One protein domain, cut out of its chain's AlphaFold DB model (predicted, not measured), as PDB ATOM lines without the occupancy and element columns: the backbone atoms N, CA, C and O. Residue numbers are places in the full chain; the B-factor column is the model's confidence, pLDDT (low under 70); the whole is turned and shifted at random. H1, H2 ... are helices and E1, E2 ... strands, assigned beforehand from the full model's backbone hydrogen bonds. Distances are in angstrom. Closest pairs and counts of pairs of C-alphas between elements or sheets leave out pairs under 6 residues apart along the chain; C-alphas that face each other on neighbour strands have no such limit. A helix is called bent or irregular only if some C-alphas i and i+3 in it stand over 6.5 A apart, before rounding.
ATOM      1  N   TYR A  84     133.590 229.369 197.117       92.25
ATOM      2  CA  TYR A  84     134.547 228.473 196.477       92.25
ATOM      3  C   TYR A  84     135.822 228.250 197.289       92.25
ATOM      4  O   TYR A  84     136.305 227.120 197.359       92.25
ATOM      5  N   TYR A  85     136.353 229.295 197.933       90.38
ATOM      6  CA  TYR A  85     137.606 229.172 198.679       90.38
ATOM      7  C   TYR A  85     137.507 228.133 199.809       90.38
ATOM      8  O   TYR A  85     138.473 227.417 200.063       90.38
ATOM      9  N   LYS A  86     136.322 227.971 200.420       91.50
ATOM     10  CA  LYS A  86     136.063 226.967 201.463       91.50
ATOM     11  C   LYS A  86     136.207 225.551 200.903       91.50
ATOM     12  O   LYS A  86     136.854 224.707 201.515       91.50
ATOM     13  N   PHE A  87     135.666 225.306 199.706       91.31
ATOM     14  CA  PHE A  87     135.837 224.030 199.008       91.31
ATOM     15  C   PHE A  87     137.299 223.782 198.641       91.31
ATOM     16  O   PHE A  87     137.779 222.665 198.808       91.31
ATOM     17  N   GLY A  88     138.012 224.810 198.176       93.50
ATOM     18  CA  GLY A  88     139.438 224.697 197.875       93.50
ATOM     19  C   GLY A  88     140.273 224.366 199.112       93.50
ATOM     20  O   GLY A  88     141.110 223.471 199.044       93.50
ATOM     21  N   PHE A  89     140.007 224.996 200.261       94.88
ATOM     22  CA  PHE A  89     140.719 224.717 201.515       94.88
ATOM     23  C   PHE A  89     140.513 223.268 201.968       94.88
ATOM     24  O   PHE A  89     141.491 222.571 202.241       94.88
ATOM     25  N   CYS A  90     139.265 222.784 201.964       92.94
ATOM     26  CA  CYS A  90     138.966 221.379 202.250       92.94
ATOM     27  C   CYS A  90     139.659 220.440 201.253       92.94
ATOM     28  O   CYS A  90     140.305 219.479 201.653       92.94
ATOM     29  N   ALA A  91     139.600 220.752 199.958       94.44
ATOM     30  CA  ALA A  91     140.189 219.919 198.917       94.44
ATOM     31  C   ALA A  91     141.727 219.884 198.952       94.44
ATOM     32  O   ALA A  91     142.312 218.927 198.437       94.44
ATOM     33  N   VAL A  92     142.390 220.907 199.502       96.44
ATOM     34  CA  VAL A  92     143.835 220.876 199.781       96.44
ATOM     35  C   VAL A  92     144.115 220.026 201.018       96.44
ATOM     36  O   VAL A  92     145.009 219.186 200.958       96.44
ATOM     37  N   ALA A  93     143.329 220.168 202.093       94.88
ATOM     38  CA  ALA A  93     143.462 219.341 203.296       94.88
ATOM     39  C   ALA A  93     143.294 217.841 202.988       94.88
ATOM     40  O   ALA A  93     144.139 217.037 203.381       94.88
ATOM     41  N   ASP A  94     142.278 217.477 202.198       93.94
ATOM     42  CA  ASP A  94     142.039 216.101 201.743       93.94
ATOM     43  C   ASP A  94     143.244 215.536 200.979       93.94
ATOM     44  O   ASP A  94     143.660 214.399 201.202       93.94
ATOM     45  N   LYS A  95     143.841 216.333 200.084       95.12
ATOM     46  CA  LYS A  95     145.010 215.908 199.299       95.12
ATOM     47  C   LYS A  95     146.268 215.801 200.153       95.12
ATOM     48  O   LYS A  95     147.033 214.861 199.959       95.12
ATOM     49  N   ARG A  96     146.469 216.707 201.113       93.69
ATOM     50  CA  ARG A  96     147.557 216.611 202.099       93.69
ATOM     51  C   ARG A  96     147.457 215.310 202.888       93.69
ATOM     52  O   ARG A  96     148.417 214.551 202.940       93.69
ATOM     53  N   TYR A  97     146.271 215.004 203.404       93.31
ATOM     54  CA  TYR A  97     146.035 213.770 204.145       93.31
ATOM     55  C   TYR A  97     146.205 212.516 203.271       93.31
ATOM     56  O   TYR A  97     146.801 211.530 203.697       93.31
ATOM     57  N   ALA A  98     145.759 212.553 202.012       93.06
ATOM     58  CA  ALA A  98     145.998 211.464 201.065       93.06
ATOM     59  C   ALA A  98     147.498 211.235 200.789       93.06
ATOM     60  O   ALA A  98     147.921 210.085 200.663       93.06
ATOM     61  N   LEU A  99     148.312 212.298 200.739       92.44
ATOM     62  CA  LEU A  99     149.771 212.176 200.632       92.44
ATOM     63  C   LEU A  99     150.389 211.556 201.883       92.44
ATOM     64  O   LEU A  99     151.247 210.686 201.753       92.44
ATOM     65  N   GLU A 100     149.947 211.956 203.077       92.06
ATOM     66  CA  GLU A 100     150.392 211.359 204.343       92.06
ATOM     67  C   GLU A 100     150.101 209.851 204.387       92.06
ATOM     68  O   GLU A 100     150.987 209.055 204.710       92.06
ATOM     69  N   LEU A 101     148.887 209.445 203.994       92.25
ATOM     70  CA  LEU A 101     148.503 208.036 203.893       92.25
ATOM     71  C   LEU A 101     149.351 207.280 202.861       92.25
ATOM     72  O   LEU A 101     149.870 206.208 203.175       92.25
ATOM     73  N   GLY A 102     149.533 207.843 201.662       92.25
ATOM     74  CA  GLY A 102     150.350 207.240 200.604       92.25
ATOM     75  C   GLY A 102     151.812 207.068 201.025       92.25
ATOM     76  O   GLY A 102     152.399 206.005 200.842       92.25
ATOM     77  N   LEU A 103     152.389 208.070 201.689       90.38
ATOM     78  CA  LEU A 103     153.735 208.012 202.266       90.38
ATOM     79  C   LEU A 103     153.870 206.928 203.338       90.38
ATOM     80  O   LEU A 103     154.854 206.184 203.351       90.38
ATOM     81  N   GLY A 104     152.890 206.833 204.239       91.81
ATOM     82  CA  GLY A 104     152.822 205.758 205.226       91.81
ATOM     83  C   GLY A 104     152.794 204.390 204.549       91.81
ATOM     84  O   GLY A 104     153.567 203.500 204.913       91.81
ATOM     85  N   ARG A 105     151.981 204.256 203.497       93.12
ATOM     86  CA  ARG A 105     151.833 203.017 202.740       93.12
ATOM     87  C   ARG A 105     153.102 202.617 201.990       93.12
ATOM     88  O   ARG A 105     153.468 201.446 202.030       93.12
ATOM     89  N   ILE A 106     153.812 203.561 201.373       91.75
ATOM     90  CA  ILE A 106     155.111 203.299 200.731       91.75
ATOM     91  C   ILE A 106     156.106 202.740 201.748       91.75
ATOM     92  O   ILE A 106     156.684 201.683 201.512       91.75
ATOM     93  N   ARG A 107     156.237 203.383 202.916       90.56
ATOM     94  CA  ARG A 107     157.144 202.911 203.977       90.56
ATOM     95  C   ARG A 107     156.798 201.498 204.442       90.56
ATOM     96  O   ARG A 107     157.693 200.708 204.733       90.56
ATOM     97  N   GLU A 108     155.512 201.167 204.545       92.06
ATOM     98  CA  GLU A 108     155.072 199.803 204.860       92.06
ATOM     99  C   GLU A 108     155.463 198.807 203.767       92.06
ATOM    100  O   GLU A 108     155.988 197.737 204.075       92.06
ATOM    101  N   LEU A 109     155.222 199.150 202.502       91.75
ATOM    102  CA  LEU A 109     155.529 198.295 201.356       91.75
ATOM    103  C   LEU A 109     157.035 198.039 201.227       91.75
ATOM    104  O   LEU A 109     157.437 196.892 201.041       91.75
ATOM    105  N   GLU A 110     157.873 199.058 201.417       89.81
ATOM    106  CA  GLU A 110     159.334 198.912 201.424       89.81
ATOM    107  C   GLU A 110     159.816 198.005 202.564       89.81
ATOM    108  O   GLU A 110     160.642 197.119 202.346       89.81
ATOM    109  N   ARG A 111     159.239 198.137 203.769       89.31
ATOM    110  CA  ARG A 111     159.527 197.221 204.888       89.31
ATOM    111  C   ARG A 111     159.137 195.781 204.568       89.31
ATOM    112  O   ARG A 111     159.868 194.863 204.936       89.31
ATOM    113  N   TRP A 112     158.003 195.569 203.899       87.62
ATOM    114  CA  TRP A 112     157.598 194.236 203.458       87.62
ATOM    115  C   TRP A 112     158.577 193.663 202.437       87.62
ATOM    116  O   TRP A 112     159.009 192.526 202.599       87.62
ATOM    117  N   ILE A 113     158.985 194.447 201.437       86.50
ATOM    118  CA  ILE A 113     159.971 194.031 200.428       86.50
ATOM    119  C   ILE A 113     161.303 193.652 201.089       86.50
ATOM    120  O   ILE A 113     161.829 192.569 200.826       86.50
ATOM    121  N   GLN A 114     161.800 194.481 202.010       87.12
ATOM    122  CA  GLN A 114     163.003 194.209 202.799       87.12
ATOM    123  C   GLN A 114     162.886 192.904 203.596       87.12
ATOM    124  O   GLN A 114     163.786 192.064 203.592       87.12
ATOM    125  N   ARG A 115     161.759 192.714 204.285       84.50
ATOM    126  CA  ARG A 115     161.498 191.505 205.069       84.50
ATOM    127  C   ARG A 115     161.496 190.261 204.182       84.50
ATOM    128  O   ARG A 115     162.163 189.285 204.516       84.50
ATOM    129  N   TYR A 116     160.800 190.307 203.047       80.56
ATOM    130  CA  TYR A 116     160.765 189.189 202.107       80.56
ATOM    131  C   TYR A 116     162.144 188.878 201.527       80.56
ATOM    132  O   TYR A 116     162.484 187.708 201.369       80.56
ATOM    133  N   TYR A 117     162.967 189.895 201.261       81.25
ATOM    134  CA  TYR A 117     164.349 189.680 200.841       81.25
ATOM    135  C   TYR A 117     165.139 188.840 201.859       81.25
ATOM    136  O   TYR A 117     165.803 187.872 201.481       81.25
ATOM    137  N   HIS A 118     165.016 189.150 203.153       79.62
ATOM    138  CA  HIS A 118     165.660 188.376 204.215       79.62
ATOM    139  C   HIS A 118     165.095 186.960 204.359       79.62
ATOM    140  O   HIS A 118     165.871 186.010 204.445       79.62
ATOM    141  N   GLU A 119     163.769 186.801 204.338       77.94
ATOM    142  CA  GLU A 119     163.110 185.487 204.424       77.94
ATOM    143  C   GLU A 119     163.529 184.568 203.263       77.94
ATOM    144  O   GLU A 119     163.738 183.371 203.456       77.94
ATOM    145  N   ILE A 120     163.736 185.126 202.064       72.69
ATOM    146  CA  ILE A 120     164.254 184.387 200.906       72.69
ATOM    147  C   ILE A 120     165.745 184.061 201.057       72.69
ATOM    148  O   ILE A 120     166.199 183.084 200.467       72.69
ATOM    149  N   ARG A 121     166.552 184.824 201.800       71.00
ATOM    150  CA  ARG A 121     167.975 184.489 202.011       71.00
ATOM    151  C   ARG A 121     168.192 183.439 203.090       71.00
ATOM    152  O   ARG A 121     169.186 182.724 202.999       71.00
ATOM    153  N   ASP A 122     167.278 183.313 204.046       70.56
ATOM    154  CA  ASP A 122     167.363 182.315 205.110       70.56
ATOM    155  C   ASP A 122     166.933 180.915 204.609       70.56
ATOM    156  O   ASP A 122     165.754 180.685 204.308       70.56
ATOM    157  N   PRO A 123     167.856 179.935 204.534       66.19
ATOM    158  CA  PRO A 123     167.531 178.577 204.110       66.19
ATOM    159  C   PRO A 123     166.501 177.879 205.011       66.19
ATOM    160  O   PRO A 123     165.794 176.995 204.527       66.19
ATOM    161  N   MET A 124     166.398 178.257 206.293       63.91
ATOM    162  CA  MET A 124     165.444 177.667 207.241       63.91
ATOM    163  C   MET A 124     164.010 178.162 207.018       63.91
ATOM    164  O   MET A 124     163.066 177.413 207.272       63.91
ATOM    165  N   LEU A 125     163.835 179.387 206.512       61.47
ATOM    166  CA  LEU A 125     162.522 180.000 206.264       61.47
ATOM    167  C   LEU A 125     161.975 179.698 204.857       61.47
ATOM    168  O   LEU A 125     160.761 179.710 204.648       61.47
ATOM    169  N   ARG A 126     162.841 179.337 203.897       57.88
ATOM    170  CA  ARG A 126     162.433 178.936 202.534       57.88
ATOM    171  C   ARG A 126     161.483 177.736 202.485       57.88
ATOM    172  O   ARG A 126     160.697 177.632 201.549       57.88
ATOM    173  N   GLY A 127     161.587 176.809 203.438       56.22
ATOM    174  CA  GLY A 127     160.818 175.558 203.436       56.22
ATOM    175  C   GLY A 127     159.407 175.662 204.021       56.22
ATOM    176  O   GLY A 127     158.610 174.748 203.833       56.22
ATOM    177  N   THR A 128     159.092 176.744 204.740       57.06
ATOM    178  CA  THR A 128     157.872 176.867 205.560       57.06
ATOM    179  C   THR A 128     156.843 177.847 205.008       57.06
ATOM    180  O   THR A 128     155.682 177.791 205.412       57.06
ATOM    181  N   HIS A 129     157.225 178.710 204.066       54.84
ATOM    182  CA  HIS A 129     156.316 179.686 203.480       54.84
ATOM    183  C   HIS A 129     155.918 179.281 202.052       54.84
ATOM    184  O   HIS A 129     156.791 179.132 201.194       54.84
ATOM    185  N   PRO A 130     154.610 179.105 201.754       50.47
ATOM    186  CA  PRO A 130     154.162 178.990 200.372       50.47
ATOM    187  C   PRO A 130     154.575 180.269 199.641       50.47
ATOM    188  O   PRO A 130     154.643 181.331 200.253       50.47
ATOM    189  N   SER A 131     154.894 180.162 198.356       52.56
ATOM    190  CA  SER A 131     155.438 181.222 197.502       52.56
ATOM    191  C   SER A 131     154.553 182.481 197.438       52.56
ATOM    192  O   SER A 131     153.846 182.727 196.463       52.56
ATOM    193  N   TYR A 132     154.603 183.308 198.480       53.25
ATOM    194  CA  TYR A 132     154.010 184.637 198.507       53.25
ATOM    195  C   TYR A 132     154.822 185.538 197.580       53.25
ATOM    196  O   TYR A 132     156.043 185.653 197.687       53.25
ATOM    197  N   ARG A 133     154.144 186.127 196.595       59.41
ATOM    198  CA  ARG A 133     154.801 186.847 195.508       59.41
ATOM    199  C   ARG A 133     155.097 188.276 195.956       59.41
ATOM    200  O   ARG A 133     154.187 189.093 196.040       59.41
ATOM    201  N   VAL A 134     156.379 188.600 196.138       71.44
ATOM    202  CA  VAL A 134     156.885 189.989 196.263       71.44
ATOM    203  C   VAL A 134     156.300 190.902 195.173       71.44
ATOM    204  O   VAL A 134     156.069 192.082 195.410       71.44
ATOM    205  N   VAL A 135     155.972 190.321 194.016       76.75
ATOM    206  CA  VAL A 135     155.273 190.937 192.882       76.75
ATOM    207  C   VAL A 135     154.071 191.796 193.298       76.75
ATOM    208  O   VAL A 135     153.973 192.924 192.824       76.75
ATOM    209  N   ASP A 136     153.202 191.330 194.201       83.19
ATOM    210  CA  ASP A 136     152.009 192.096 194.598       83.19
ATOM    211  C   ASP A 136     152.393 193.386 195.338       83.19
ATOM    212  O   ASP A 136     151.806 194.441 195.099       83.19
ATOM    213  N   GLN A 137     153.441 193.331 196.168       85.81
ATOM    214  CA  GLN A 137     153.927 194.502 196.902       85.81
ATOM    215  C   GLN A 137     154.674 195.473 196.000       85.81
ATOM    216  O   GLN A 137     154.563 196.681 196.181       85.81
ATOM    217  N   VAL A 138     155.373 194.963 194.985       86.69
ATOM    218  CA  VAL A 138     156.000 195.798 193.956       86.69
ATOM    219  C   VAL A 138     154.935 196.528 193.131       86.69
ATOM    220  O   VAL A 138     155.065 197.728 192.904       86.69
ATOM    221  N   TYR A 139     153.854 195.858 192.718       88.00
ATOM    222  CA  TYR A 139     152.751 196.523 192.013       88.00
ATOM    223  C   TYR A 139     152.007 197.525 192.899       88.00
ATOM    224  O   TYR A 139     151.696 198.623 192.435       88.00
ATOM    225  N   ALA A 140     151.763 197.190 194.168       90.69
ATOM    226  CA  ALA A 140     151.180 198.125 195.125       90.69
ATOM    227  C   ALA A 140     152.074 199.364 195.299       90.69
ATOM    228  O   ALA A 140     151.580 200.486 195.254       90.69
ATOM    229  N   LEU A 141     153.393 199.175 195.392       91.00
ATOM    230  CA  LEU A 141     154.362 200.264 195.503       91.00
ATOM    231  C   LEU A 141     154.341 201.169 194.268       91.00
ATOM    232  O   LEU A 141     154.268 202.387 194.411       91.00
ATOM    233  N   LYS A 142     154.308 200.590 193.058       89.56
ATOM    234  CA  LYS A 142     154.124 201.352 191.808       89.56
ATOM    235  C   LYS A 142     152.840 202.185 191.841       89.56
ATOM    236  O   LYS A 142     152.863 203.356 191.471       89.56
ATOM    237  N   SER A 143     151.734 201.599 192.298       89.94
ATOM    238  CA  SER A 143     150.447 202.294 192.400       89.94
ATOM    239  C   SER A 143     150.500 203.472 193.375       89.94
ATOM    240  O   SER A 143     150.041 204.561 193.034       89.94
ATOM    241  N   GLU A 144     151.087 203.289 194.560       91.38
ATOM    242  CA  GLU A 144     151.197 204.355 195.568       91.38
ATOM    243  C   GLU A 144     152.122 205.492 195.121       91.38
ATOM    244  O   GLU A 144     151.807 206.666 195.316       91.38
ATOM    245  N   LEU A 145     153.229 205.169 194.449       89.25
ATOM    246  CA  LEU A 145     154.111 206.172 193.851       89.25
ATOM    247  C   LEU A 145     153.375 207.003 192.797       89.25
ATOM    248  O   LEU A 145     153.446 208.231 192.817       89.25
ATOM    249  N   GLY A 146     152.616 206.343 191.918       87.81
ATOM    250  CA  GLY A 146     151.756 207.025 190.955       87.81
ATOM    251  C   GLY A 146     150.750 207.941 191.652       87.81
ATOM    252  O   GLY A 146     150.646 209.117 191.307       87.81
ATOM    253  N   ASN A 147     150.060 207.431 192.674       89.81
ATOM    254  CA  ASN A 147     149.098 208.199 193.459       89.81
ATOM    255  C   ASN A 147     149.718 209.487 194.027       89.81
ATOM    256  O   ASN A 147     149.153 210.562 193.845       89.81
ATOM    257  N   ILE A 148     150.913 209.418 194.620       90.31
ATOM    258  CA  ILE A 148     151.593 210.603 195.166       90.31
ATOM    259  C   ILE A 148     151.862 211.660 194.091       90.31
ATOM    260  O   ILE A 148     151.569 212.836 194.317       90.31
ATOM    261  N   LEU A 149     152.348 211.257 192.912       87.88
ATOM    262  CA  LEU A 149     152.603 212.181 191.799       87.88
ATOM    263  C   LEU A 149     151.326 212.929 191.378       87.88
ATOM    264  O   LEU A 149     151.349 214.145 191.164       87.88
ATOM    265  N   PHE A 150     150.197 212.221 191.284       89.00
ATOM    266  CA  PHE A 150     148.919 212.818 190.894       89.00
ATOM    267  C   PHE A 150     148.294 213.671 192.001       89.00
ATOM    268  O   PHE A 150     147.782 214.755 191.713       89.00
ATOM    269  N   VAL A 151     148.345 213.225 193.257       93.25
ATOM    270  CA  VAL A 151     147.753 213.948 194.391       93.25
ATOM    271  C   VAL A 151     148.527 215.232 194.686       93.25
ATOM    272  O   VAL A 151     147.900 216.279 194.858       93.25
ATOM    273  N   ALA A 152     149.864 215.196 194.668       92.38
ATOM    274  CA  ALA A 152     150.693 216.382 194.882       92.38
ATOM    275  C   ALA A 152     150.443 217.440 193.799       92.38
ATOM    276  O   ALA A 152     150.188 218.606 194.107       92.38
ATOM    277  N   ARG A 153     150.412 217.025 192.525       90.94
ATOM    278  CA  ARG A 153     150.056 217.927 191.425       90.94
ATOM    279  C   ARG A 153     148.639 218.479 191.582       90.94
ATOM    280  O   ARG A 153     148.434 219.680 191.438       90.94
ATOM    281  N   GLY A 154     147.681 217.622 191.927       93.25
ATOM    282  CA  GLY A 154     146.300 218.030 192.166       93.25
ATOM    283  C   GLY A 154     146.157 219.035 193.313       93.25
ATOM    284  O   GLY A 154     145.269 219.884 193.259       93.25
ATOM    285  N   ALA A 155     147.011 218.971 194.340       95.62
ATOM    286  CA  ALA A 155     147.037 219.947 195.428       95.62
ATOM    287  C   ALA A 155     147.506 221.312 194.928       95.62
ATOM    288  O   ALA A 155     146.815 222.303 195.148       95.62
ATOM    289  N   LEU A 156     148.605 221.351 194.172       95.31
ATOM    290  CA  LEU A 156     149.111 222.581 193.563       95.31
ATOM    291  C   LEU A 156     148.107 223.202 192.586       95.31
ATOM    292  O   LEU A 156     147.885 224.408 192.628       95.31
ATOM    293  N   ASP A 157     147.451 222.388 191.758       95.00
ATOM    294  CA  ASP A 157     146.404 222.858 190.846       95.00
ATOM    295  C   ASP A 157     145.198 223.418 191.616       95.00
ATOM    296  O   ASP A 157     144.658 224.453 191.241       95.00
ATOM    297  N   THR A 158     144.820 222.799 192.741       96.25
ATOM    298  CA  THR A 158     143.762 223.333 193.621       96.25
ATOM    299  C   THR A 158     144.178 224.661 194.260       96.25
ATOM    300  O   THR A 158     143.358 225.559 194.401       96.25
ATOM    301  N   ILE A 159     145.447 224.817 194.643       97.19
ATOM    302  CA  ILE A 159     145.954 226.094 195.157       97.19
ATOM    303  C   ILE A 159     145.932 227.149 194.050       97.19
ATOM    304  O   ILE A 159     145.495 228.268 194.292       97.19
ATOM    305  N   ALA A 160     146.326 226.796 192.825       95.94
ATOM    306  CA  ALA A 160     146.334 227.719 191.695       95.94
ATOM    307  C   ALA A 160     144.944 228.312 191.416       95.94
ATOM    308  O   ALA A 160     144.818 229.514 191.179       95.94
ATOM    309  N   THR A 161     143.888 227.504 191.533       95.62
ATOM    310  CA  THR A 161     142.514 227.983 191.333       95.62
ATOM    311  C   THR A 161     142.037 228.936 192.428       95.62
ATOM    312  O   THR A 161     141.135 229.740 192.193       95.62
ATOM    313  N   LEU A 162     142.656 228.905 193.614       96.31
ATOM    314  CA  LEU A 162     142.395 229.860 194.691       96.31
ATOM    315  C   LEU A 162     143.050 231.222 194.440       96.31
ATOM    316  O   LEU A 162     142.574 232.223 194.971       96.31
ATOM    317  N   LEU A 163     144.108 231.298 193.628       95.75
ATOM    318  CA  LEU A 163     144.927 232.509 193.506       95.75
ATOM    319  C   LEU A 163     144.178 233.703 192.917       95.75
ATOM    320  O   LEU A 163     144.478 234.828 193.305       95.75
ATOM    321  N   HIS A 164     143.179 233.486 192.056       94.75
ATOM    322  CA  HIS A 164     142.286 234.567 191.624       94.75
ATOM    323  C   HIS A 164     141.574 235.199 192.824       94.75
ATOM    324  O   HIS A 164     141.599 236.414 193.002       94.75
ATOM    325  N   PHE A 165     140.986 234.361 193.683       95.19
ATOM    326  CA  PHE A 165     140.302 234.828 194.881       95.19
ATOM    327  C   PHE A 165     141.273 235.511 195.848       95.19
ATOM    328  O   PHE A 165     140.973 236.581 196.357       95.19
ATOM    329  N   LEU A 166     142.449 234.926 196.076       95.12
ATOM    330  CA  LEU A 166     143.425 235.444 197.039       95.12
ATOM    331  C   LEU A 166     144.117 236.733 196.572       95.12
ATOM    332  O   LEU A 166     144.435 237.590 197.393       95.12
ATOM    333  N   SER A 167     144.325 236.895 195.265       92.12
ATOM    334  CA  SER A 167     145.018 238.055 194.689       92.12
ATOM    335  C   SER A 167     144.086 239.244 194.428       92.12
ATOM    336  O   SER A 167     144.558 240.372 194.313       92.12
ATOM    337  N   GLY A 168     142.769 239.013 194.363       91.50
ATOM    338  CA  GLY A 168     141.743 240.045 194.183       91.50
ATOM    339  C   GLY A 168     140.998 239.937 192.844       91.50
ATOM    340  O   GLY A 168     141.478 239.282 191.918       91.50
ATOM    341  N   PRO A 169     139.837 240.605 192.698       90.38
ATOM    342  CA  PRO A 169     138.893 240.382 191.595       90.38
ATOM    343  C   PRO A 169     139.406 240.830 190.220       90.38
ATOM    344  O   PRO A 169     138.799 240.506 189.204       90.38
ATOM    345  N   GLY A 170     140.484 241.611 190.152       88.75
ATOM    346  CA  GLY A 170     141.136 241.978 188.889       88.75
ATOM    347  C   GLY A 170     142.123 240.927 188.377       88.75
ATOM    348  O   GLY A 170     142.628 241.057 187.265       88.75
ATOM    349  N   SER A 171     142.418 239.909 189.183       90.38
ATOM    350  CA  SER A 171     143.444 238.922 188.867       90.38
ATOM    351  C   SER A 171     142.959 237.936 187.797       90.38
ATOM    352  O   SER A 171     141.756 237.706 187.651       90.38
ATOM    353  N   PRO A 172     143.865 237.318 187.035       91.38
ATOM    354  CA  PRO A 172     143.506 236.205 186.164       91.38
ATOM    355  C   PRO A 172     143.103 234.953 186.965       91.38
ATOM    356  O   PRO A 172     143.547 234.740 188.095       91.38
ATOM    357  N   LEU A 173     142.270 234.106 186.351       93.06
ATOM    358  CA  LEU A 173     141.980 232.752 186.832       93.06
ATOM    359  C   LEU A 173     143.037 231.778 186.314       93.06
ATOM    360  O   LEU A 173     143.340 231.771 185.122       93.06
ATOM    361  N   PHE A 174     143.517 230.900 187.192       94.19
ATOM    362  CA  PHE A 174     144.416 229.809 186.830       94.19
ATOM    363  C   PHE A 174     143.710 228.475 187.031       94.19
ATOM    364  O   PHE A 174     143.136 228.222 188.088       94.19
ATOM    365  N   THR A 175     143.745 227.617 186.016       90.62
ATOM    366  CA  THR A 175     143.160 226.270 186.085       90.62
ATOM    367  C   THR A 175     144.199 225.214 186.443       90.62
ATOM    368  O   THR A 175     143.841 224.098 186.820       90.62
ATOM    369  N   SER A 176     145.480 225.571 186.364       92.44
ATOM    370  CA  SER A 176     146.590 224.728 186.768       92.44
ATOM    371  C   SER A 176     147.740 225.553 187.342       92.44
ATOM    372  O   SER A 176     147.928 226.728 187.016       92.44
ATOM    373  N   PHE A 177     148.569 224.920 188.165       92.62
ATOM    374  CA  PHE A 177     149.774 225.540 188.702       92.62
ATOM    375  C   PHE A 177     150.800 225.839 187.602       92.62
ATOM    376  O   PHE A 177     151.571 226.780 187.718       92.62
ATOM    377  N   ALA A 178     150.769 225.099 186.488       89.94
ATOM    378  CA  ALA A 178     151.635 225.387 185.341       89.94
ATOM    379  C   ALA A 178     151.255 226.715 184.658       89.94
ATOM    380  O   ALA A 178     152.138 227.489 184.293       89.94
ATOM    381  N   ASP A 179     149.955 227.011 184.550       91.69
ATOM    382  CA  ASP A 179     149.483 228.295 184.014       91.69
ATOM    383  C   ASP A 179     149.904 229.457 184.916       91.69
ATOM    384  O   ASP A 179     150.330 230.503 184.428       91.69
ATOM    385  N   TYR A 180     149.846 229.251 186.235       93.56
ATOM    386  CA  TYR A 180     150.298 230.249 187.197       93.56
ATOM    387  C   TYR A 180     151.805 230.521 187.102       93.56
ATOM    388  O   TYR A 180     152.225 231.674 187.034       93.56
ATOM    389  N   MET A 181     152.616 229.463 187.023       90.88
ATOM    390  CA  MET A 181     154.063 229.568 186.817       90.88
ATOM    391  C   MET A 181     154.398 230.383 185.565       90.88
ATOM    392  O   MET A 181     155.245 231.272 185.608       90.88
ATOM    393  N   LYS A 182     153.703 230.112 184.454       90.56
ATOM    394  CA  LYS A 182     153.890 230.845 183.200       90.56
ATOM    395  C   LYS A 182     153.567 232.331 183.357       90.56
ATOM    396  O   LYS A 182     154.324 233.164 182.866       90.56
ATOM    397  N   TYR A 183     152.480 232.656 184.053       91.25
ATOM    398  CA  TYR A 183     152.089 234.037 184.328       91.25
ATOM    399  C   TYR A 183     153.153 234.804 185.127       91.25
ATOM    400  O   TYR A 183     153.501 235.921 184.752       91.25
ATOM    401  N   LEU A 184     153.717 234.196 186.177       89.19
ATOM    402  CA  LEU A 184     154.785 234.821 186.967       89.19
ATOM    403  C   LEU A 184     156.050 235.082 186.138       89.19
ATOM    404  O   LEU A 184     156.650 236.151 186.254       89.19
ATOM    405  N   SER A 185     156.440 234.133 185.284       85.94
ATOM    406  CA  SER A 185     157.608 234.292 184.411       85.94
ATOM    407  C   SER A 185     157.408 235.392 183.364       85.94
ATOM    408  O   SER A 185     158.304 236.201 183.152       85.94
ATOM    409  N   GLN A 186     156.229 235.468 182.740       86.69
ATOM    410  CA  GLN A 186     155.929 236.490 181.730       86.69
ATOM    411  C   GLN A 186     155.878 237.901 182.324       86.69
ATOM    412  O   GLN A 186     156.424 238.831 181.739       86.69
ATOM    413  N   GLY A 187     155.304 238.059 183.523       78.56
ATOM    414  CA  GLY A 187     155.297 239.350 184.213       78.56
ATOM    415  C   GLY A 187     156.708 239.909 184.441       78.56
ATOM    416  O   GLY A 187     156.953 241.105 184.284       78.56
ATOM    417  N   GLN A 188     157.680 239.038 184.721       76.25
ATOM    418  CA  GLN A 188     159.081 239.442 184.833       76.25
ATOM    419  C   GLN A 188     159.657 239.984 183.518       76.25
ATOM    420  O   GLN A 188     160.354 240.997 183.541       76.25
ATOM    421  N   GLU A 189     159.394 239.308 182.398       75.25
ATOM    422  CA  GLU A 189     159.895 239.695 181.070       75.25
ATOM    423  C   GLU A 189     159.334 241.054 180.631       75.25
ATOM    424  O   GLU A 189     160.066 241.883 180.091       75.25
ATOM    425  N   ASP A 190     158.070 241.315 180.967       76.81
ATOM    426  CA  ASP A 190     157.370 242.561 180.648       76.81
ATOM    427  C   ASP A 190     157.632 243.688 181.674       76.81
ATOM    428  O   ASP A 190     157.059 244.775 181.577       76.81
ATOM    429  N   GLY A 191     158.477 243.450 182.685       71.19
ATOM    430  CA  GLY A 191     158.796 244.413 183.749       71.19
ATOM    431  C   GLY A 191     157.654 244.676 184.742       71.19
ATOM    432  O   GLY A 191     157.758 245.580 185.573       71.19
ATOM    433  N   THR A 192     156.577 243.891 184.682       74.69
ATOM    434  CA  THR A 192     155.430 243.936 185.596       74.69
ATOM    435  C   THR A 192     155.407 242.670 186.434       74.69
ATOM    436  O   THR A 192     154.794 241.681 186.065       74.69
ATOM    437  N   ASP A 193     156.087 242.681 187.579       78.38
ATOM    438  CA  ASP A 193     156.107 241.530 188.482       78.38
ATOM    439  C   ASP A 193     154.881 241.554 189.414       78.38
ATOM    440  O   ASP A 193     154.839 242.364 190.346       78.38
ATOM    441  N   PRO A 194     153.851 240.724 189.162       78.62
ATOM    442  CA  PRO A 194     152.582 240.822 189.875       78.62
ATOM    443  C   PRO A 194     152.673 240.283 191.309       78.62
ATOM    444  O   PRO A 194     151.832 240.624 192.144       78.62
ATOM    445  N   ASP A 195     153.664 239.432 191.594       89.56
ATOM    446  CA  ASP A 195     153.906 238.863 192.919       89.56
ATOM    447  C   ASP A 195     155.380 238.422 193.076       89.56
ATOM    448  O   ASP A 195     155.697 237.230 192.958       89.56
ATOM    449  N   PRO A 196     156.297 239.369 193.359       90.25
ATOM    450  CA  PRO A 196     157.729 239.082 193.458       90.25
ATOM    451  C   PRO A 196     158.054 238.057 194.546       90.25
ATOM    452  O   PRO A 196     158.930 237.216 194.350       90.25
ATOM    453  N   ALA A 197     157.335 238.103 195.673       93.69
ATOM    454  CA  ALA A 197     157.552 237.205 196.803       93.69
ATOM    455  C   ALA A 197     157.165 235.763 196.453       93.69
ATOM    456  O   ALA A 197     157.913 234.834 196.756       93.69
ATOM    457  N   MET A 198     156.033 235.565 195.766       93.81
ATOM    458  CA  MET A 198     155.665 234.240 195.271       93.81
ATOM    459  C   MET A 198     156.700 233.710 194.278       93.81
ATOM    460  O   MET A 198     157.115 232.557 194.382       93.81
ATOM    461  N   ARG A 199     157.131 234.537 193.318       92.12
ATOM    462  CA  ARG A 199     158.127 234.115 192.327       92.12
ATOM    463  C   ARG A 199     159.438 233.706 192.996       92.12
ATOM    464  O   ARG A 199     159.992 232.668 192.648       92.12
ATOM    465  N   GLU A 200     159.919 234.499 193.952       93.25
ATOM    466  CA  GLU A 200     161.129 234.192 194.719       93.25
ATOM    467  C   GLU A 200     160.985 232.880 195.499       93.25
ATOM    468  O   GLU A 200     161.861 232.018 195.410       93.25
ATOM    469  N   TYR A 201     159.857 232.682 196.190       95.00
ATOM    470  CA  TYR A 201     159.595 231.441 196.914       95.00
ATOM    471  C   TYR A 201     159.602 230.230 195.977       95.00
ATOM    472  O   TYR A 201     160.282 229.241 196.232       95.00
ATOM    473  N   ILE A 202     158.879 230.308 194.862       92.12
ATOM    474  CA  ILE A 202     158.810 229.237 193.868       92.12
ATOM    475  C   ILE A 202     160.202 228.917 193.306       92.12
ATOM    476  O   ILE A 202     160.580 227.748 193.207       92.12
ATOM    477  N   ALA A 203     160.978 229.944 192.952       89.50
ATOM    478  CA  ALA A 203     162.313 229.766 192.399       89.50
ATOM    479  C   ALA A 203     163.275 229.120 193.410       89.50
ATOM    480  O   ALA A 203     164.063 228.260 193.021       89.50
ATOM    481  N   GLY A 204     163.196 229.506 194.689       90.94
ATOM    482  CA  GLY A 204     164.135 229.067 195.722       90.94
ATOM    483  C   GLY A 204     163.724 227.832 196.530       90.94
ATOM    484  O   GLY A 204     164.596 227.179 197.092       90.94
ATOM    485  N   GLN A 205     162.429 227.517 196.632       91.69
ATOM    486  CA  GLN A 205     161.903 226.529 197.592       91.69
ATOM    487  C   GLN A 205     161.085 225.396 196.948       91.69
ATOM    488  O   GLN A 205     160.658 224.474 197.643       91.69
ATOM    489  N   MET A 206     160.852 225.427 195.628       90.19
ATOM    490  CA  MET A 206     160.034 224.420 194.927       90.19
ATOM    491  C   MET A 206     160.826 223.484 194.002       90.19
ATOM    492  O   MET A 206     160.278 222.961 193.030       90.19
ATOM    493  N   ASP A 207     162.098 223.209 194.307       86.56
ATOM    494  CA  ASP A 207     162.892 222.200 193.580       86.56
ATOM    495  C   ASP A 207     162.216 220.820 193.586       86.56
ATOM    496  O   ASP A 207     162.138 220.160 192.550       86.56
ATOM    497  N   TRP A 208     161.614 220.434 194.716       88.19
ATOM    498  CA  TRP A 208     160.851 219.189 194.856       88.19
ATOM    499  C   TRP A 208     159.719 219.068 193.822       88.19
ATOM    500  O   TRP A 208     159.448 217.980 193.319       88.19
ATOM    501  N   PHE A 209     159.066 220.179 193.464       85.88
ATOM    502  CA  PHE A 209     157.999 220.177 192.467       85.88
ATOM    503  C   PHE A 209     158.548 219.938 191.059       85.88
ATOM    504  O   PHE A 209     157.920 219.212 190.289       85.88
ATOM    505  N   ARG A 210     159.716 220.506 190.726       81.81
ATOM    506  CA  ARG A 210     160.363 220.274 189.425       81.81
ATOM    507  C   ARG A 210     160.685 218.796 189.247       81.81
ATOM    508  O   ARG A 210     160.268 218.213 188.250       81.81
ATOM    509  N   THR A 211     161.281 218.177 190.265       80.69
ATOM    510  CA  THR A 211     161.527 216.731 190.288       80.69
ATOM    511  C   THR A 211     160.229 215.946 190.078       80.69
ATOM    512  O   THR A 211     160.152 215.109 189.184       80.69
ATOM    513  N   LEU A 212     159.152 216.244 190.817       81.19
ATOM    514  CA  LEU A 212     157.875 215.536 190.627       81.19
ATOM    515  C   LEU A 212     157.262 215.725 189.242       81.19
ATOM    516  O   LEU A 212     156.663 214.789 188.710       81.19
ATOM    517  N   HIS A 213     157.362 216.927 188.677       82.25
ATOM    518  CA  HIS A 213     156.836 217.219 187.352       82.25
ATOM    519  C   HIS A 213     157.550 216.386 186.291       82.25
ATOM    520  O   HIS A 213     156.873 215.739 185.494       82.25
ATOM    521  N   GLU A 214     158.881 216.322 186.342       81.50
ATOM    522  CA  GLU A 214     159.697 215.495 185.449       81.50
ATOM    523  C   GLU A 214     159.322 214.012 185.559       81.50
ATOM    524  O   GLU A 214     159.118 213.346 184.543       81.50
ATOM    525  N   TYR A 215     159.138 213.495 186.779       79.62
ATOM    526  CA  TYR A 215     158.736 212.101 186.985       79.62
ATOM    527  C   TYR A 215     157.317 211.805 186.519       79.62
ATOM    528  O   TYR A 215     157.072 210.772 185.897       79.62
ATOM    529  N   ARG A 216     156.363 212.695 186.794       83.00
ATOM    530  CA  ARG A 216     154.993 212.545 186.297       83.00
ATOM    531  C   ARG A 216     154.973 212.545 184.772       83.00
ATOM    532  O   ARG A 216     154.296 211.708 184.172       83.00
ATOM    533  N   ASP A 217     155.699 213.463 184.150       80.56
ATOM    534  CA  ASP A 217     155.779 213.564 182.700       80.56
ATOM    535  C   ASP A 217     156.433 212.305 182.129       80.56
ATOM    536  O   ASP A 217     155.867 211.673 181.241       80.56
ATOM    537  N   TYR A 218     157.526 211.832 182.725       77.50
ATOM    538  CA  TYR A 218     158.120 210.550 182.360       77.50
ATOM    539  C   TYR A 218     157.093 209.403 182.429       77.50
ATOM    540  O   TYR A 218     156.887 208.688 181.449       77.50
ATOM    541  N   VAL A 219     156.391 209.247 183.557       77.06
ATOM    542  CA  VAL A 219     155.424 208.154 183.769       77.06
ATOM    543  C   VAL A 219     154.252 208.230 182.792       77.06
ATOM    544  O   VAL A 219     153.807 207.202 182.284       77.06
ATOM    545  N   THR A 220     153.755 209.434 182.505       76.94
ATOM    546  CA  THR A 220     152.631 209.636 181.577       76.94
ATOM    547  C   THR A 220     153.007 209.363 180.120       76.94
ATOM    548  O   THR A 220     152.150 208.906 179.368       76.94
ATOM    549  N   HIS A 221     154.269 209.572 179.728       77.88
ATOM    550  CA  HIS A 221     154.729 209.369 178.349       77.88
ATOM    551  C   HIS A 221     155.308 207.968 178.094       77.88
ATOM    552  O   HIS A 221     155.076 207.401 177.029       77.88
ATOM    553  N   PHE A 222     156.030 207.388 179.057       71.44
ATOM    554  CA  PHE A 222     156.645 206.057 178.929       71.44
ATOM    555  C   PHE A 222     155.782 204.925 179.506       71.44
ATOM    556  O   PHE A 222     156.053 203.749 179.264       71.44
ATOM    557  N   GLY A 223     154.703 205.251 180.225       63.31
ATOM    558  CA  GLY A 223     153.619 204.319 180.544       63.31
ATOM    559  C   GLY A 223     153.893 203.328 181.675       63.31
ATOM    560  O   GLY A 223     153.032 202.497 181.967       63.31
ATOM    561  N   SER A 224     155.045 203.395 182.350       73.50
ATOM    562  CA  SER A 224     155.264 202.616 183.569       73.50
ATOM    563  C   SER A 224     156.250 203.276 184.527       73.50
ATOM    564  O   SER A 224     157.232 203.895 184.122       73.50
ATOM    565  N   ILE A 225     155.976 203.129 185.824       81.00
ATOM    566  CA  ILE A 225     156.964 203.370 186.874       81.00
ATOM    567  C   ILE A 225     157.843 202.125 186.912       81.00
ATOM    568  O   ILE A 225     157.367 201.048 187.296       81.00
ATOM    569  N   ASP A 226     159.091 202.249 186.475       83.19
ATOM    570  CA  ASP A 226     160.071 201.192 186.661       83.19
ATOM    571  C   ASP A 226     160.687 201.306 188.050       83.19
ATOM    572  O   ASP A 226     161.050 202.399 188.497       83.19
ATOM    573  N   ILE A 227     160.724 200.171 188.741       86.50
ATOM    574  CA  ILE A 227     161.237 200.073 190.101       86.50
ATOM    575  C   ILE A 227     162.277 198.979 190.114       86.50
ATOM    576  O   ILE A 227     161.973 197.828 189.784       86.50
ATOM    577  N   THR A 228     163.462 199.335 190.578       87.44
ATOM    578  CA  THR A 228     164.566 198.410 190.762       87.44
ATOM    579  C   THR A 228     165.017 198.385 192.209       87.44
ATOM    580  O   THR A 228     164.729 199.278 193.009       87.44
ATOM    581  N   PHE A 229     165.666 197.283 192.567       88.38
ATOM    582  CA  PHE A 229     166.084 196.999 193.929       88.38
ATOM    583  C   PHE A 229     167.580 196.729 193.926       88.38
ATOM    584  O   PHE A 229     168.037 195.805 193.252       88.38
ATOM    585  N   TYR A 230     168.328 197.509 194.699       88.44
ATOM    586  CA  TYR A 230     169.763 197.313 194.879       88.44
ATOM    587  C   TYR A 230     170.078 196.995 196.337       88.44
ATOM    588  O   TYR A 230     169.397 197.467 197.246       88.44
ATOM    589  N   GLU A 231     171.137 196.215 196.550       89.31
ATOM    590  CA  GLU A 231     171.694 195.934 197.871       89.31
ATOM    591  C   GLU A 231     173.012 196.705 198.055       89.31
ATOM    592  O   GLU A 231     174.083 196.156 197.798       89.31
ATOM    593  N   PRO A 232     172.979 197.994 198.443       86.00
ATOM    594  CA  PRO A 232     174.203 198.781 198.609       86.00
ATOM    595  C   PRO A 232     175.042 198.349 199.820       86.00
ATOM    596  O   PRO A 232     176.229 198.654 199.887       86.00
ATOM    597  N   ALA A 233     174.431 197.665 200.789       87.81
ATOM    598  CA  ALA A 233     175.090 197.104 201.960       87.81
ATOM    599  C   ALA A 233     174.455 195.757 202.304       87.81
ATOM    600  O   ALA A 233     173.273 195.551 202.032       87.81
ATOM    601  N   GLU A 234     175.228 194.857 202.918       86.50
ATOM    602  CA  GLU A 234     174.751 193.515 203.255       86.50
ATOM    603  C   GLU A 234     173.456 193.572 204.075       86.50
ATOM    604  O   GLU A 234     173.386 194.174 205.146       86.50
ATOM    605  N   GLY A 235     172.415 192.939 203.541       81.12
ATOM    606  CA  GLY A 235     171.101 192.877 204.152       81.12
ATOM    607  C   GLY A 235     170.283 194.161 204.033       81.12
ATOM    608  O   GLY A 235     169.256 194.247 204.687       81.12
ATOM    609  N   VAL A 236     170.667 195.144 203.219       86.06
ATOM    610  CA  VAL A 236     169.898 196.384 203.025       86.06
ATOM    611  C   VAL A 236     169.435 196.457 201.581       86.06
ATOM    612  O   VAL A 236     170.263 196.609 200.698       86.06
ATOM    613  N   VAL A 237     168.129 196.388 201.335       87.38
ATOM    614  CA  VAL A 237     167.523 196.592 200.015       87.38
ATOM    615  C   VAL A 237     167.021 198.019 199.928       87.38
ATOM    616  O   VAL A 237     166.280 198.489 200.790       87.38
ATOM    617  N   ARG A 238     167.413 198.708 198.864       88.88
ATOM    618  CA  ARG A 238     166.928 200.044 198.544       88.88
ATOM    619  C   ARG A 238     166.134 200.026 197.255       88.88
ATOM    620  O   ARG A 238     166.489 199.318 196.311       88.88
ATOM    621  N   THR A 239     165.071 200.814 197.246       89.44
ATOM    622  CA  THR A 239     164.153 200.954 196.122       89.44
ATOM    623  C   THR A 239     164.552 202.155 195.279       89.44
ATOM    624  O   THR A 239     164.665 203.264 195.801       89.44
ATOM    625  N   TYR A 240     164.694 201.956 193.973       87.94
ATOM    626  CA  TYR A 240     165.041 203.009 193.029       87.94
ATOM    627  C   TYR A 240     163.968 203.167 191.961       87.94
ATOM    628  O   TYR A 240     163.376 202.194 191.498       87.94
ATOM    629  N   LEU A 241     163.735 204.414 191.568       84.12
ATOM    630  CA  LEU A 241     162.981 204.794 190.387       84.12
ATOM    631  C   LEU A 241     163.945 204.897 189.210       84.12
ATOM    632  O   LEU A 241     164.904 205.673 189.265       84.12
ATOM    633  N   GLN A 242     163.650 204.162 188.136       79.25
ATOM    634  CA  GLN A 242     164.379 204.259 186.863       79.25
ATOM    635  C   GLN A 242     165.903 204.076 186.997       79.25
ATOM    636  O   GLN A 242     166.663 204.792 186.349       79.25
ATOM    637  N   ASP A 243     166.357 203.187 187.889       80.06
ATOM    638  CA  ASP A 243     167.783 202.942 188.184       80.06
ATOM    639  C   ASP A 243     168.597 204.174 188.629       80.06
ATOM    640  O   ASP A 243     169.825 204.121 188.685       80.06
ATOM    641  N   ALA A 244     167.935 205.288 188.954       78.25
ATOM    642  CA  ALA A 244     168.600 206.577 189.118       78.25
ATOM    643  C   ALA A 244     168.375 207.195 190.497       78.25
ATOM    644  O   ALA A 244     169.341 207.589 191.145       78.25
ATOM    645  N   LEU A 245     167.119 207.284 190.948       81.50
ATOM    646  CA  LEU A 245     166.782 207.977 192.192       81.50
ATOM    647  C   LEU A 245     166.198 207.032 193.220       81.50
ATOM    648  O   LEU A 245     165.297 206.252 192.918       81.50
ATOM    649  N   GLU A 246     166.672 207.143 194.452       87.00
ATOM    650  CA  GLU A 246     166.093 206.403 195.561       87.00
ATOM    651  C   GLU A 246     164.666 206.915 195.818       87.00
ATOM    652  O   GLU A 246     164.422 208.122 195.886       87.00
ATOM    653  N   VAL A 247     163.699 206.005 195.968       85.50
ATOM    654  CA  VAL A 247     162.282 206.365 196.175       85.50
ATOM    655  C   VAL A 247     162.126 207.351 197.333       85.50
ATOM    656  O   VAL A 247     161.372 208.320 197.234       85.50
ATOM    657  N   HIS A 248     162.873 207.155 198.417       82.94
ATOM    658  CA  HIS A 248     162.816 208.040 199.572       82.94
ATOM    659  C   HIS A 248     163.212 209.491 199.244       82.94
ATOM    660  O   HIS A 248     162.568 210.416 199.742       82.94
ATOM    661  N   GLU A 249     164.209 209.690 198.379       82.75
ATOM    662  CA  GLU A 249     164.699 211.014 197.972       82.75
ATOM    663  C   GLU A 249     163.684 211.773 197.119       82.75
ATOM    664  O   GLU A 249     163.653 212.999 197.146       82.75
ATOM    665  N   VAL A 250     162.815 211.058 196.402       81.06
ATOM    666  CA  VAL A 250     161.756 211.678 195.597       81.06
ATOM    667  C   VAL A 250     160.524 211.967 196.439       81.06
ATOM    668  O   VAL A 250     159.948 213.045 196.330       81.06
ATOM    669  N   VAL A 251     160.100 211.021 197.279       83.88
ATOM    670  CA  VAL A 251     158.785 211.080 197.931       83.88
ATOM    671  C   VAL A 251     158.816 211.874 199.244       83.88
ATOM    672  O   VAL A 251     157.855 212.581 199.555       83.88
ATOM    673  N   ALA A 252     159.900 211.807 200.024       80.62
ATOM    674  CA  ALA A 252     159.970 212.519 201.303       80.62
ATOM    675  C   ALA A 252     159.903 214.054 201.160       80.62
ATOM    676  O   ALA A 252     159.138 214.664 201.913       80.62
ATOM    677  N   PRO A 253     160.591 214.685 200.186       87.94
ATOM    678  CA  PRO A 253     160.509 216.131 199.989       87.94
ATOM    679  C   PRO A 253     159.134 216.631 199.536       87.94
ATOM    680  O   PRO A 253     158.849 217.815 199.687       87.94
ATOM    681  N   VAL A 254     158.269 215.763 198.995       87.50
ATOM    682  CA  VAL A 254     156.951 216.155 198.467       87.50
ATOM    683  C   VAL A 254     156.035 216.671 199.558       87.50
ATOM    684  O   VAL A 254     155.459 217.744 199.415       87.50
ATOM    685  N   LEU A 255     155.880 215.905 200.641       86.38
ATOM    686  CA  LEU A 255     154.978 216.296 201.722       86.38
ATOM    687  C   LEU A 255     155.530 217.510 202.458       86.38
ATOM    688  O   LEU A 255     154.810 218.488 202.617       86.38
ATOM    689  N   SER A 256     156.817 217.496 202.824       90.75
ATOM    690  CA  SER A 256     157.437 218.648 203.485       90.75
ATOM    691  C   SER A 256     157.410 219.897 202.602       90.75
ATOM    692  O   SER A 256     157.172 220.998 203.090       90.75
ATOM    693  N   GLY A 257     157.625 219.731 201.297       93.31
ATOM    694  CA  GLY A 257     157.585 220.807 200.318       93.31
ATOM    695  C   GLY A 257     156.180 221.370 200.120       93.31
ATOM    696  O   GLY A 257     156.014 222.590 200.085       93.31
ATOM    697  N   LEU A 258     155.160 220.507 200.047       93.75
ATOM    698  CA  LEU A 258     153.763 220.929 199.971       93.75
ATOM    699  C   LEU A 258     153.308 221.606 201.264       93.75
ATOM    700  O   LEU A 258     152.614 222.615 201.184       93.75
ATOM    701  N   ASP A 259     153.699 221.096 202.431       94.12
ATOM    702  CA  ASP A 259     153.390 221.709 203.725       94.12
ATOM    703  C   ASP A 259     154.022 223.097 203.832       94.12
ATOM    704  O   ASP A 259     153.330 224.063 204.154       94.12
ATOM    705  N   SER A 260     155.303 223.214 203.470       96.00
ATOM    706  CA  SER A 260     156.011 224.494 203.415       96.00
ATOM    707  C   SER A 260     155.330 225.463 202.444       96.00
ATOM    708  O   SER A 260     155.132 226.631 202.766       96.00
ATOM    709  N   TYR A 261     154.916 224.991 201.262       96.62
ATOM    710  CA  TYR A 261     154.212 225.829 200.291       96.62
ATOM    711  C   TYR A 261     152.823 226.255 200.784       96.62
ATOM    712  O   TYR A 261     152.462 227.421 200.642       96.62
ATOM    713  N   CYS A 262     152.057 225.355 201.410       97.06
ATOM    714  CA  CYS A 262     150.774 225.697 202.028       97.06
ATOM    715  C   CYS A 262     150.954 226.771 203.105       97.06
ATOM    716  O   CYS A 262     150.200 227.739 203.120       97.06
ATOM    717  N   GLN A 263     151.968 226.620 203.963       97.75
ATOM    718  CA  GLN A 263     152.292 227.595 204.998       97.75
ATOM    719  C   GLN A 263     152.654 228.955 204.394       97.75
ATOM    720  O   GLN A 263     152.110 229.973 204.817       97.75
ATOM    721  N   PHE A 264     153.516 228.978 203.376       97.94
ATOM    722  CA  PHE A 264     153.879 230.211 202.683       97.94
ATOM    723  C   PHE A 264     152.653 230.908 202.077       97.94
ATOM    724  O   PHE A 264     152.465 232.105 202.284       97.94
ATOM    725  N   VAL A 265     151.793 230.169 201.369       97.69
ATOM    726  CA  VAL A 265     150.549 230.701 200.788       97.69
ATOM    727  C   VAL A 265     149.628 231.256 201.878       97.69
ATOM    728  O   VAL A 265     149.080 232.347 201.710       97.69
ATOM    729  N   ASP A 266     149.478 230.532 202.991       98.06
ATOM    730  CA  ASP A 266     148.666 230.948 204.136       98.06
ATOM    731  C   ASP A 266     149.158 232.284 204.710       98.06
ATOM    732  O   ASP A 266     148.391 233.235 204.852       98.06
ATOM    733  N   GLU A 267     150.456 232.384 204.982       97.69
ATOM    734  CA  GLU A 267     151.086 233.567 205.568       97.69
ATOM    735  C   GLU A 267     151.079 234.766 204.612       97.69
ATOM    736  O   GLU A 267     150.642 235.860 204.986       97.69
ATOM    737  N   HIS A 268     151.520 234.559 203.369       97.06
ATOM    738  CA  HIS A 268     151.663 235.603 202.354       97.06
ATOM    739  C   HIS A 268     150.331 236.279 202.050       97.06
ATOM    740  O   HIS A 268     150.194 237.502 202.162       97.06
ATOM    741  N   PHE A 269     149.308 235.494 201.712       96.50
ATOM    742  CA  PHE A 269     148.018 236.068 201.349       96.50
ATOM    743  C   PHE A 269     147.239 236.563 202.568       96.50
ATOM    744  O   PHE A 269     146.550 237.578 202.454       96.50
ATOM    745  N   ALA A 270     147.394 235.953 203.751       96.31
ATOM    746  CA  ALA A 270     146.793 236.512 204.959       96.31
ATOM    747  C   ALA A 270     147.370 237.897 205.283       96.31
ATOM    748  O   ALA A 270     146.618 238.817 205.609       96.31
ATOM    749  N   ALA A 271     148.688 238.077 205.149       94.88
ATOM    750  CA  ALA A 271     149.337 239.371 205.340       94.88
ATOM    751  C   ALA A 271     148.853 240.412 204.318       94.88
ATOM    752  O   ALA A 271     148.494 241.529 204.706       94.88
ATOM    753  N   ARG A 272     148.767 240.043 203.033       92.88
ATOM    754  CA  ARG A 272     148.267 240.929 201.966       92.88
ATOM    755  C   ARG A 272     146.831 241.386 202.213       92.88
ATOM    756  O   ARG A 272     146.548 242.580 202.124       92.88
ATOM    757  N   ILE A 273     145.941 240.462 202.572       93.25
ATOM    758  CA  ILE A 273     144.525 240.762 202.829       93.25
ATOM    759  C   ILE A 273     144.368 241.663 204.063       93.25
ATOM    760  O   ILE A 273     143.602 242.632 204.031       93.25
ATOM    761  N   ARG A 274     145.131 241.409 205.138       91.38
ATOM    762  CA  ARG A 274     145.157 242.290 206.321       91.38
ATOM    763  C   ARG A 274     145.619 243.700 205.959       91.38
ATOM    764  O   ARG A 274     144.979 244.664 206.366       91.38
ATOM    765  N   ALA A 275     146.699 243.825 205.186       87.56
ATOM    766  CA  ALA A 275     147.241 245.118 204.780       87.56
ATOM    767  C   ALA A 275     146.248 245.917 203.919       87.56
ATOM    768  O   ALA A 275     146.057 247.109 204.157       87.56
ATOM    769  N   ALA A 276     145.570 245.256 202.976       82.81
ATOM    770  CA  ALA A 276     144.542 245.879 202.142       82.81
ATOM    771  C   ALA A 276     143.324 246.355 202.956       82.81
ATOM    772  O   ALA A 276     142.751 247.397 202.658       82.81
ATOM    773  N   SER A 277     142.963 245.634 204.024       73.75
ATOM    774  CA  SER A 277     141.830 245.984 204.897       73.75
ATOM    775  C   SER A 277     142.092 247.201 205.799       73.75
ATOM    776  O   SER A 277     141.154 247.747 206.374       73.75
ATOM    777  N   LEU A 278     143.353 247.626 205.945       64.50
ATOM    778  CA  LEU A 278     143.761 248.767 206.778       64.50
ATOM    779  C   LEU A 278     143.887 250.082 205.995       64.50
ATOM    780  O   LEU A 278     144.078 251.135 206.606       64.50
ATOM    781  N   GLN A 279     143.790 250.050 204.664       56.03
ATOM    782  CA  GLN A 279     143.813 251.262 203.849       56.03
ATOM    783  C   GLN A 279     142.393 251.848 203.749       56.03
ATOM    784  O   GLN A 279     141.474 251.134 203.344       56.03
TER     785      GLN A 279
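AT A GLANCE: This is residues 84 to 279 of the 282 residues of an uncharacterized protein of uncultured bacterium (UniProt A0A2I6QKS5). A long helical hairpin, H1 and H2, runs along the rod-shaped domain, and H6 beside it completes a loosely built bundle of three long helices. H3, H4, H5 and the strand hairpin E1 E2 sit along the bundle's length, with H5 crossing H2 and H6 steeply. The printed part has 196 residues, in the order H1 H2 H3 H4 H5 E1 E2 H6, with one antiparallel sheet, E1 - E2; the class is mostly helix. It is loose, with a radius of gyration of the C-alphas of 21.1 A, and spans 77 by 32 by 27 A.

IN THESE COORDINATES: Strand E1 is residues 227 to 233, 18.5 A long, and E2 is residues 236 to 241, 16.7 A. H1, residues 84 to 121, measures 55.5 A from C-alpha 84 at (134.547, 228.473, 196.477) to C-alpha 121 at (167.975, 184.489, 202.011). H2, residues 134 to 167, measures 49.5 A; it is irregular, but only just, with C-alphas 161 and 164 6.6 A apart, and has a kink of 28 degrees near residue 161. H3 is residues 177 to 189, H4 residues 196 to 205 and H5 residues 207 to 222. H6, residues 247 to 277, measures 45.4 A and ends at C-alpha 277, (141.830, 245.984, 204.897).

HOW THE PARTS SIT: In the hairpin E1 and E2, N 230 and O 238 are 3.0 A apart and N 240 and O 228 2.8 A, within hydrogen-bond range. The closest C-alphas of H1 and E2 are those of Gln 114 and Val 237, 5.8 A apart. H1 and H2, a helical hairpin, touch at Val 92 and Ala 155, 5.5 A between C-alphas, opposite ways at a shallow tilt of 19 degrees. H6 touches H1 with residues 251 to 259 alone, closest at the C-alphas of Leu 99 and Leu 255, 6.7 A. H5 touches H2 with residues 212 to 216 alone, the C-alphas of Leu 149 and Arg 216 6.0 A apart, at a steep tilt of 58 degrees. H3 touches H2 at the C-alphas of Asp 157 and Phe 177, 4.8 A. H4 is close to H6 but not clearly touching, the C-alphas of Gln 205 and Gly 257 being 7.7 A apart. In H1, H3, H4 and H5 every O i to N i+4 pair is within hydrogen-bond range; in H2 27 of 30 are, in H6 23 of 27.

THE WHOLE: The C-alphas of Gly 127 and Gln 279, the two farthest apart, are 77.6 A apart. The printed part has no cut. The link from H1 to H2, 12 residues, is long, and its residues 122 to 128 stand free. Residues 123 to 133, 223 and 278 to 279 have pLDDT under 70.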